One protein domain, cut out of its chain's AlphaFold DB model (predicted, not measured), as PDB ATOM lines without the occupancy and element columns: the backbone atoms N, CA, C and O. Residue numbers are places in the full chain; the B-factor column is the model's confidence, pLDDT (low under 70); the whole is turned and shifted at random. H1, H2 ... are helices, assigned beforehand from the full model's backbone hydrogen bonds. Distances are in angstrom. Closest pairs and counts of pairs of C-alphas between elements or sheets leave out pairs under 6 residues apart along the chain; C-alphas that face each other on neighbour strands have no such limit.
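Overview. This is residues 57 to 135 of the 136 residues of the protein "Fatty acid hydroxylase domain-containing protein" of Jatropha curcas (UniProt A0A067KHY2). A long helix, H1, runs like an arm to the middle of a crosswise second helix, H2; beyond H2 a long loop leads to two short, separate helices, H3 and H4. Residues 58 to 64 stick out at the arm's start. The printed part has 79 residues with four named helices, H1 to H4 in order, and no named strand: all helix, elongated and loose, with a radius of gyration of the C-alphas of 15.2 A and spans of 52 by 29 by 19 A.

Along the chain. H1, residues 62 to 85, begins at C-alpha 62 (40.117, -58.242, 41.025) and is 34.5 A long. H2, residues 91 to 105, is 20.6 A long. H3 is residues 118 to 123, and H4, residues 129 to 133, ends at C-alpha 133 (44.497, -41.929, -0.231).

Arrangement. H1 touches H2 with residues 83 to 84 alone, about perpendicular at 76 degrees; the closest C-alphas, of Leu 83 and Lys 97, are 5.0 A apart. H2 and H4 are close but not clearly touching, the closest C-alphas, of Ser 102 and Ile 132, being 7.3 A apart. H3 is apart from H1, H2 and H4. In H1, H2, H3 and H4 every O i to N i+4 pair is within hydrogen-bond range.

Size, cuts and confidence. The farthest C-alphas, of Pro 59 and Lys 134, are 51.8 A apart. The printed part has no cut; the H2 to H3 link is long. Residue 57 and residues 129 to 135 have pLDDT under 70.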
ATOM      1  N   GLY A  57      41.908 -62.825  37.506       69.69
ATOM      2  CA  GLY A  57      42.872 -62.387  38.514       69.69
ATOM      3  C   GLY A  57      42.583 -62.910  39.922       69.69
ATOM      4  O   GLY A  57      41.552 -63.512  40.197       69.69
ATOM      5  N   THR A  58      43.499 -62.667  40.857       81.12
ATOM      6  CA  THR A  58      43.313 -63.041  42.267       81.12
ATOM      7  C   THR A  58      42.296 -62.117  42.952       81.12
ATOM      8  O   THR A  58      42.084 -60.994  42.487       81.12
ATOM      9  N   PRO A  59      41.713 -62.507  44.107       80.50
ATOM     10  CA  PRO A  59      40.836 -61.618  44.879       80.50
ATOM     11  C   PRO A  59      41.475 -60.254  45.193       80.50
ATOM     12  O   PRO A  59      40.789 -59.237  45.238       80.50
ATOM     13  N   SER A  60      42.802 -60.218  45.369       87.00
ATOM     14  CA  SER A  60      43.561 -58.987  45.610       87.00
ATOM     15  C   SER A  60      43.698 -58.092  44.375       87.00
ATOM     16  O   SER A  60      43.741 -56.873  44.520       87.00
ATOM     17  N   THR A  61      43.748 -58.655  43.164       86.88
ATOM     18  CA  THR A  61      43.852 -57.883  41.914       86.88
ATOM     19  C   THR A  61      42.499 -57.614  41.261       86.88
ATOM     20  O   THR A  61      42.402 -56.707  40.439       86.88
ATOM     21  N   ALA A  62      41.449 -58.360  41.619       83.62
ATOM     22  CA  ALA A  62      40.117 -58.242  41.025       83.62
ATOM     23  C   ALA A  62      39.548 -56.805  41.058       83.62
ATOM     24  O   ALA A  62      39.096 -56.345  40.007       83.62
ATOM     25  N   PRO A  63      39.648 -56.027  42.162       87.69
ATOM     26  CA  PRO A  63      39.221 -54.625  42.158       87.69
ATOM     27  C   PRO A  63      40.001 -53.752  41.166       87.69
ATOM     28  O   PRO A  63      39.423 -52.870  40.535       87.69
ATOM     29  N   ALA A  64      41.303 -54.005  41.001       91.25
ATOM     30  CA  ALA A  64      42.148 -53.262  40.069       91.25
ATOM     31  C   ALA A  64      41.819 -53.607  38.608       91.25
ATOM     32  O   ALA A  64      41.719 -52.706  37.780       91.25
ATOM     33  N   VAL A  65      41.582 -54.887  38.299       90.06
ATOM     34  CA  VAL A  65      41.125 -55.334  36.972       90.06
ATOM     35  C   VAL A  65      39.762 -54.725  36.642       90.06
ATOM     36  O   VAL A  65      39.583 -54.189  35.548       90.06
ATOM     37  N   PHE A  66      38.822 -54.745  37.590       86.62
ATOM     38  CA  PHE A  66      37.506 -54.130  37.428       86.62
ATOM     39  C   PHE A  66      37.615 -52.620  37.180       86.62
ATOM     40  O   PHE A  66      37.130 -52.121  36.165       86.62
ATOM     41  N   GLY A  67      38.311 -51.899  38.065       93.50
ATOM     42  CA  GLY A  67      38.495 -50.453  37.954       93.50
ATOM     43  C   GLY A  67      39.230 -50.042  36.676       93.50
ATOM     44  O   GLY A  67      38.816 -49.098  36.009       93.50
ATOM     45  N   GLY A  68      40.276 -50.778  36.291       94.25
ATOM     46  CA  GLY A  68      41.029 -50.544  35.059       94.25
ATOM     47  C   GLY A  68      40.203 -50.798  33.799       94.25
ATOM     48  O   GLY A  68      40.257 -50.001  32.866       94.25
ATOM     49  N   THR A  69      39.389 -51.857  33.788       92.00
ATOM     50  CA  THR A  69      38.484 -52.165  32.668       92.00
ATOM     51  C   THR A  69      37.420 -51.081  32.516       92.00
ATOM     52  O   THR A  69      37.203 -50.582  31.414       92.00
ATOM     53  N   LEU A  70      36.800 -50.659  33.623       95.19
ATOM     54  CA  LEU A  70      35.799 -49.594  33.615       95.19
ATOM     55  C   LEU A  70      36.399 -48.256  33.164       95.19
ATOM     56  O   LEU A  70      35.824 -47.573  32.320       95.19
ATOM     57  N   LEU A  71      37.575 -47.896  33.684       97.19
ATOM     58  CA  LEU A  71      38.293 -46.698  33.255       97.19
ATOM     59  C   LEU A  71      38.630 -46.757  31.760       97.19
ATOM     60  O   LEU A  71      38.424 -45.778  31.047       97.19
ATOM     61  N   GLY A  72      39.109 -47.905  31.277       96.25
ATOM     62  CA  GLY A  72      39.390 -48.134  29.862       96.25
ATOM     63  C   GLY A  72      38.156 -47.938  28.982       96.25
ATOM     64  O   GLY A  72      38.249 -47.272  27.952       96.25
ATOM     65  N   TYR A  73      36.997 -48.438  29.416       95.81
ATOM     66  CA  TYR A  73      35.720 -48.238  28.728       95.81
ATOM     67  C   TYR A  73      35.327 -46.752  28.659       95.81
ATOM     68  O   TYR A  73      34.982 -46.248  27.593       95.81
ATOM     69  N   VAL A  74      35.460 -46.011  29.762       97.88
ATOM     70  CA  VAL A  74      35.186 -44.563  29.769       97.88
ATOM     71  C   VAL A  74      36.135 -43.815  28.828       97.88
ATOM     72  O   VAL A  74      35.694 -42.964  28.058       97.88
ATOM     73  N   ILE A  75      37.434 -44.135  28.838       97.31
ATOM     74  CA  ILE A  75      38.413 -43.536  27.913       97.31
ATOM     75  C   ILE A  75      38.044 -43.841  26.458       97.31
ATOM     76  O   ILE A  75      38.146 -42.953  25.607       97.31
ATOM     77  N   TYR A  76      37.609 -45.068  26.172       96.69
ATOM     78  CA  TYR A  76      37.128 -45.472  24.856       96.69
ATOM     79  C   TYR A  76      35.944 -44.608  24.401       96.69
ATOM     80  O   TYR A  76      36.036 -43.982  23.344       96.69
ATOM     81  N   ASP A  77      34.896 -44.483  25.220       97.06
ATOM     82  CA  ASP A  77      33.692 -43.710  24.882       97.06
ATOM     83  C   ASP A  77      34.000 -42.219  24.691       97.06
ATOM     84  O   ASP A  77      33.549 -41.594  23.728       97.06
ATOM     85  N   LEU A  78      34.827 -41.640  25.567       97.12
ATOM     86  CA  LEU A  78      35.244 -40.242  25.449       97.12
ATOM     87  C   LEU A  78      36.076 -40.001  24.189       97.12
ATOM     88  O   LEU A  78      35.895 -38.987  23.514       97.12
ATOM     89  N   THR A  79      36.970 -40.933  23.853       95.81
ATOM     90  CA  THR A  79      37.763 -40.861  22.623       95.81
ATOM     91  C   THR A  79      36.848 -40.941  21.412       95.81
ATOM     92  O   THR A  79      36.935 -40.082  20.541       95.81
ATOM     93  N   HIS A  80      35.921 -41.900  21.381       96.69
ATOM     94  CA  HIS A  80      34.945 -42.049  20.306       96.69
ATOM     95  C   HIS A  80      34.153 -40.755  20.075       96.69
ATOM     96  O   HIS A  80      34.112 -40.226  18.959       96.69
ATOM     97  N   TYR A  81      33.609 -40.183  21.153       96.12
ATOM     98  CA  TYR A  81      32.904 -38.905  21.109       96.12
ATOM     99  C   TYR A  81      33.796 -37.776  20.572       96.12
ATOM    100  O   TYR A  81      33.390 -37.015  19.690       96.12
ATOM    101  N   TYR A  82      35.035 -37.681  21.059       95.56
ATOM    102  CA  TYR A  82      35.994 -36.670  20.621       95.56
ATOM    103  C   TYR A  82      36.383 -36.813  19.143       95.56
ATOM    104  O   TYR A  82      36.511 -35.804  18.448       95.56
ATOM    105  N   LEU A  83      36.531 -38.033  18.620       95.50
ATOM    106  CA  LEU A  83      36.832 -38.258  17.204       95.50
ATOM    107  C   LEU A  83      35.674 -37.805  16.304       95.50
ATOM    108  O   LEU A  83      35.921 -37.205  15.255       95.50
ATOM    109  N   HIS A  84      34.423 -38.006  16.723       95.44
ATOM    110  CA  HIS A  84      33.257 -37.528  15.976       95.44
ATOM    111  C   HIS A  84      33.068 -36.011  16.064       95.44
ATOM    112  O   HIS A  84      32.960 -35.341  15.035       95.44
ATOM    113  N   HIS A  85      33.061 -35.457  17.275       95.12
ATOM    114  CA  HIS A  85      32.587 -34.091  17.521       95.12
ATOM    115  C   HIS A  85      33.703 -33.079  17.804       95.12
ATOM    116  O   HIS A  85      33.505 -31.878  17.636       95.12
ATOM    117  N   GLY A  86      34.881 -33.541  18.214       92.38
ATOM    118  CA  GLY A  86      36.023 -32.690  18.522       92.38
ATOM    119  C   GLY A  86      36.805 -32.241  17.287       92.38
ATOM    120  O   GLY A  86      36.656 -32.769  16.181       92.38
ATOM    121  N   GLN A  87      37.698 -31.274  17.492       92.00
ATOM    122  CA  GLN A  87      38.721 -30.875  16.523       92.00
ATOM    123  C   GLN A  87      40.097 -31.305  17.055       92.00
ATOM    124  O   GLN A  87      40.680 -30.595  17.877       92.00
ATOM    125  N   PRO A  88      40.613 -32.476  16.632       89.62
ATOM    126  CA  PRO A  88      41.887 -32.978  17.119       89.62
ATOM    127  C   PRO A  88      43.039 -32.075  16.681       89.62
ATOM    128  O   PRO A  88      43.172 -31.743  15.501       89.62
ATOM    129  N   SER A  89      43.891 -31.682  17.626       85.94
ATOM    130  CA  SER A  89      45.034 -30.799  17.369       85.94
ATOM    131  C   SER A  89      46.329 -31.570  17.103       85.94
ATOM    132  O   SER A  89      47.156 -31.117  16.309       85.94
ATOM    133  N   THR A  90      46.490 -32.758  17.694       91.50
ATOM    134  CA  THR A  90      47.714 -33.566  17.590       91.50
ATOM    135  C   THR A  90      47.699 -34.484  16.368       91.50
ATOM    136  O   THR A  90      46.643 -34.910  15.907       91.50
ATOM    137  N   LEU A  91      48.880 -34.830  15.842       90.19
ATOM    138  CA  LEU A  91      49.000 -35.711  14.671       90.19
ATOM    139  C   LEU A  91      48.352 -37.083  14.899       90.19
ATOM    140  O   LEU A  91      47.633 -37.573  14.033       90.19
ATOM    141  N   LEU A  92      48.549 -37.671  16.083       89.38
ATOM    142  CA  LEU A  92      47.972 -38.969  16.437       89.38
ATOM    143  C   LEU A  92      46.442 -38.923  16.457       89.38
ATOM    144  O   LEU A  92      45.791 -39.744  15.820       89.38
ATOM    145  N   SER A  93      45.864 -37.931  17.136       87.75
ATOM    146  CA  SER A  93      44.407 -37.806  17.246       87.75
ATOM    147  C   SER A  93      43.748 -37.425  15.913       87.75
ATOM    148  O   SER A  93      42.644 -37.884  15.621       87.75
ATOM    149  N   LYS A  94      44.443 -36.675  15.046       92.81
ATOM    150  CA  LYS A  94      44.022 -36.442  13.654       92.81
ATOM    151  C   LYS A  94      44.046 -37.725  12.822       92.81
ATOM    152  O   LYS A  94      43.090 -37.980  12.095       92.81
ATOM    153  N   SER A  95      45.104 -38.529  12.945       92.31
ATOM    154  CA  SER A  95      45.218 -39.824  12.262       92.31
ATOM    155  C   SER A  95      44.103 -40.779  12.698       92.31
ATOM    156  O   SER A  95      43.382 -41.301  11.850       92.31
ATOM    157  N   LEU A  96      43.871 -40.905  14.010       93.62
ATOM    158  CA  LEU A  96      42.768 -41.693  14.569       93.62
ATOM    159  C   LEU A  96      41.402 -41.181  14.105       93.62
ATOM    160  O   LEU A  96      40.543 -41.979  13.751       93.62
ATOM    161  N   LYS A  97      41.200 -39.858  14.016       94.50
ATOM    162  CA  LYS A  97      39.958 -39.295  13.470       94.50
ATOM    163  C   LYS A  97      39.771 -39.672  12.003       94.50
ATOM    164  O   LYS A  97      38.696 -40.125  11.633       94.50
ATOM    165  N   LYS A  98      40.798 -39.512  11.161       92.62
ATOM    166  CA  LYS A  98      40.734 -39.900   9.740       92.62
ATOM    167  C   LYS A  98      40.425 -41.391   9.590       92.62
ATOM    168  O   LYS A  98      39.585 -41.756   8.773       92.62
ATOM    169  N   TYR A  99      41.082 -42.223  10.392       93.38
ATOM    170  CA  TYR A  99      40.871 -43.665  10.448       93.38
ATOM    171  C   TYR A  99      39.427 -44.017  10.834       93.38
ATOM    172  O   TYR A  99      38.731 -44.680  10.070       93.38
ATOM    173  N   HIS A 100      38.940 -43.483  11.954       95.25
ATOM    174  CA  HIS A 100      37.599 -43.764  12.471       95.25
ATOM    175  C   HIS A 100      36.487 -43.254  11.547       95.25
ATOM    176  O   HIS A 100      35.508 -43.938  11.259       95.25
ATOM    177  N   LEU A 101      36.650 -42.057  10.985       93.31
ATOM    178  CA  LEU A 101      35.703 -41.546   9.995       93.31
ATOM    179  C   LEU A 101      35.743 -42.365   8.696       93.31
ATOM    180  O   LEU A 101      34.718 -42.500   8.034       93.31
ATOM    181  N   SER A 102      36.894 -42.934   8.325       91.50
ATOM    182  CA  SER A 102      36.980 -43.863   7.194       91.50
ATOM    183  C   SER A 102      36.177 -45.137   7.448       91.50
ATOM    184  O   SER A 102      35.518 -45.602   6.520       91.50
ATOM    185  N   HIS A 103      36.188 -45.666   8.674       92.50
ATOM    186  CA  HIS A 103      35.322 -46.782   9.052       92.50
ATOM    187  C   HIS A 103      33.851 -46.432   8.785       92.50
ATOM    188  O   HIS A 103      33.186 -47.110   8.013       92.50
ATOM    189  N   HIS A 104      33.364 -45.292   9.287       93.62
ATOM    190  CA  HIS A 104      31.964 -44.893   9.092       93.62
ATOM    191  C   HIS A 104      31.572 -44.535   7.651       93.62
ATOM    192  O   HIS A 104      30.441 -44.801   7.251       93.62
ATOM    193  N   PHE A 105      32.457 -43.889   6.884       91.56
ATOM    194  CA  PHE A 105      32.092 -43.268   5.601       91.56
ATOM    195  C   PHE A 105      32.697 -43.927   4.360       91.56
ATOM    196  O   PHE A 105      32.334 -43.542   3.246       91.56
ATOM    197  N   LYS A 106      33.641 -44.862   4.510       88.00
ATOM    198  CA  LYS A 106      34.282 -45.549   3.379       88.00
ATOM    199  C   LYS A 106      34.129 -47.065   3.460       88.00
ATOM    200  O   LYS A 106      33.629 -47.650   2.506       88.00
ATOM    201  N   VAL A 107      34.585 -47.681   4.549       86.56
ATOM    202  CA  VAL A 107      34.683 -49.145   4.690       86.56
ATOM    203  C   VAL A 107      34.321 -49.570   6.115       86.56
ATOM    204  O   VAL A 107      35.143 -49.495   7.020       86.56
ATOM    205  N   GLN A 108      33.067 -49.981   6.313       91.25
ATOM    206  CA  GLN A 108      32.511 -50.310   7.637       91.25
ATOM    207  C   GLN A 108      32.826 -51.742   8.100       91.25
ATOM    208  O   GLN A 108      32.586 -52.090   9.252       91.25
ATOM    209  N   ASP A 109      33.330 -52.585   7.204       93.25
ATOM    210  CA  ASP A 109      33.673 -53.990   7.434       93.25
ATOM    211  C   ASP A 109      35.100 -54.192   7.972       93.25
ATOM    212  O   ASP A 109      35.505 -55.316   8.263       93.25
ATOM    213  N   VAL A 110      35.853 -53.103   8.128       93.94
ATOM    214  CA  VAL A 110      37.225 -53.066   8.645       93.94
ATOM    215  C   VAL A 110      37.427 -51.824   9.510       93.94
ATOM    216  O   VAL A 110      36.633 -50.884   9.485       93.94
ATOM    217  N   GLY A 111      38.529 -51.791  10.250       93.94
ATOM    218  CA  GLY A 111      38.958 -50.641  11.024       93.94
ATOM    219  C   GLY A 111      38.145 -50.408  12.295       93.94
ATOM    220  O   GLY A 111      37.565 -49.342  12.476       93.94
ATOM    221  N   PHE A 112      38.085 -51.419  13.158       95.75
ATOM    222  CA  PHE A 112      37.239 -51.432  14.354       95.75
ATOM    223  C   PHE A 112      37.860 -50.688  15.548       95.75
ATOM    224  O   PHE A 112      37.165 -50.356  16.509       95.75
ATOM    225  N   GLY A 113      39.169 -50.439  15.526       95.19
ATOM    226  CA  GLY A 113      39.908 -49.805  16.607       95.19
ATOM    227  C   GLY A 113      39.625 -48.310  16.756       95.19
ATOM    228  O   GLY A 113      39.876 -47.514  15.858       95.19
ATOM    229  N   ILE A 114      39.175 -47.892  17.938       96.25
ATOM    230  CA  ILE A 114      38.857 -46.480  18.216       96.25
ATOM    231  C   ILE A 114      40.009 -45.757  18.915       96.25
ATOM    232  O   ILE A 114      40.422 -44.667  18.520       96.25
ATOM    233  N   THR A 115      40.538 -46.360  19.979       94.44
ATOM    234  CA  THR A 115      41.614 -45.780  20.798       94.44
ATOM    235  C   THR A 115      42.999 -46.059  20.221       94.44
ATOM    236  O   THR A 115      43.936 -45.297  20.452       94.44
ATOM    237  N   SER A 116      43.139 -47.146  19.462       94.56
ATOM    238  CA  SER A 116      44.348 -47.522  18.732       94.56
ATOM    239  C   SER A 116      44.003 -48.520  17.625       94.56
ATOM    240  O   SER A 116      42.981 -49.194  17.704       94.56
ATOM    241  N   THR A 117      44.893 -48.671  16.646       95.25
ATOM    242  CA  THR A 117      44.768 -49.651  15.552       95.25
ATOM    243  C   THR A 117      45.409 -51.006  15.873       95.25
ATOM    244  O   THR A 117      45.540 -51.855  14.995       95.25
ATOM    245  N   LEU A 118      45.861 -51.210  17.118       95.94
ATOM    246  CA  LEU A 118      46.643 -52.381  17.522       95.94
ATOM    247  C   LEU A 118      45.904 -53.688  17.229       95.94
ATOM    248  O   LEU A 118      46.465 -54.594  16.621       95.94
ATOM    249  N   TRP A 119      44.644 -53.781  17.649       95.62
ATOM    250  CA  TRP A 119      43.872 -55.008  17.477       95.62
ATOM    251  C   TRP A 119      43.493 -55.256  16.018       95.62
ATOM    252  O   TRP A 119      43.467 -56.409  15.604       95.62
ATOM    253  N   ASP A 120      43.338 -54.211  15.202       96.00
ATOM    254  CA  ASP A 120      43.150 -54.390  13.762       96.00
ATOM    255  C   ASP A 120      44.392 -54.938  13.060       96.00
ATOM    256  O   ASP A 120      44.272 -55.675  12.084       96.00
ATOM    257  N   ILE A 121      45.592 -54.632  13.562       94.62
ATOM    258  CA  ILE A 121      46.825 -55.277  13.091       94.62
ATOM    259  C   ILE A 121      46.815 -56.756  13.478       94.62
ATOM    260  O   ILE A 121      47.061 -57.612  12.633       94.62
ATOM    261  N   VAL A 122      46.517 -57.056  14.747       97.50
ATOM    262  CA  VAL A 122      46.540 -58.426  15.287       97.50
ATOM    263  C   VAL A 122      45.542 -59.334  14.567       97.50
ATOM    264  O   VAL A 122      45.871 -60.478  14.267       97.50
ATOM    265  N   PHE A 123      44.346 -58.828  14.267       96.94
ATOM    266  CA  PHE A 123      43.273 -59.603  13.642       96.94
ATOM    267  C   PHE A 123      43.152 -59.398  12.125       96.94
ATOM    268  O   PHE A 123      42.268 -59.980  11.502       96.94
ATOM    269  N   GLY A 124      44.044 -58.614  11.512       94.62
ATOM    270  CA  GLY A 124      44.064 -58.410  10.062       94.62
ATOM    271  C   GLY A 124      42.879 -57.603   9.521       94.62
ATOM    272  O   GLY A 124      42.493 -57.784   8.371       94.62
ATOM    273  N   THR A 125      42.310 -56.705  10.324       95.62
ATOM    274  CA  THR A 125      41.157 -55.856   9.978       95.62
ATOM    275  C   THR A 125      41.556 -54.404   9.710       95.62
ATOM    276  O   THR A 125      40.736 -53.496   9.815       95.62
ATOM    277  N   LEU A 126      42.821 -54.146   9.362       93.31
ATOM    278  CA  LEU A 126      43.255 -52.810   8.959       93.31
ATOM    279  C   LEU A 126      42.657 -52.406   7.598       93.31
ATOM    280  O   LEU A 126      42.705 -53.191   6.650       93.31
ATOM    281  N   PRO A 127      42.167 -51.162   7.450       87.06
ATOM    282  CA  PRO A 127      41.661 -50.672   6.179       87.06
ATOM    283  C   PRO A 127      42.788 -50.545   5.132       87.06
ATOM    284  O   PRO A 127      43.879 -50.061   5.449       87.06
ATOM    285  N   PRO A 128      42.542 -50.934   3.868       77.12
ATOM    286  CA  PRO A 128      43.555 -50.886   2.817       77.12
ATOM    287  C   PRO A 128      43.971 -49.445   2.466       77.12
ATOM    288  O   PRO A 128      43.128 -48.573   2.250       77.12
ATOM    289  N   ILE A 129      45.287 -49.210   2.333       67.44
ATOM    290  CA  ILE A 129      45.921 -47.887   2.118       67.44
ATOM    291  C   ILE A 129      45.287 -47.114   0.945       67.44
ATOM    292  O   ILE A 129      45.016 -45.919   1.050       67.44
ATOM    293  N   GLN A 130      44.945 -47.812  -0.141       60.97
ATOM    294  CA  GLN A 130      44.363 -47.213  -1.350       60.97
ATOM    295  C   GLN A 130      43.007 -46.525  -1.110       60.97
ATOM    296  O   GLN A 130      42.650 -45.583  -1.818       60.97
ATOM    297  N   VAL A 131      42.240 -46.968  -0.109       59.84
ATOM    298  CA  VAL A 131      40.951 -46.362   0.265       59.84
ATOM    299  C   VAL A 131      41.166 -45.068   1.057       59.84
ATOM    300  O   VAL A 131      40.351 -44.140   0.989       59.84
ATOM    301  N   ILE A 132      42.284 -44.963   1.776       58.84
ATOM    302  CA  ILE A 132      42.640 -43.806   2.602       58.84
ATOM    303  C   ILE A 132      43.125 -42.642   1.724       58.84
ATOM    304  O   ILE A 132      42.728 -41.505   1.986       58.84
ATOM    305  N   GLU A 133      43.889 -42.929   0.666       58.38
ATOM    306  CA  GLU A 133      44.497 -41.929  -0.231       58.38
ATOM    307  C   GLU A 133      43.569 -41.416  -1.342       58.38
ATOM    308  O   GLU A 133      43.694 -40.271  -1.757       58.38
ATOM    309  N   LYS A 134      42.578 -42.195  -1.803       53.28
ATOM    310  CA  LYS A 134      41.734 -41.836  -2.968       53.28
ATOM    311  C   LYS A 134      40.830 -40.595  -2.819       53.28
ATOM    312  O   LYS A 134      39.996 -40.358  -3.689       53.28
ATOM    313  N   LYS A 135      40.903 -39.849  -1.714       49.00
ATOM    314  CA  LYS A 135      39.985 -38.732  -1.428       49.00
ATOM    315  C   LYS A 135      40.642 -37.578  -0.657       49.00
ATOM    316  O   LYS A 135      39.948 -36.925   0.124       49.00
TER     317      LYS A 135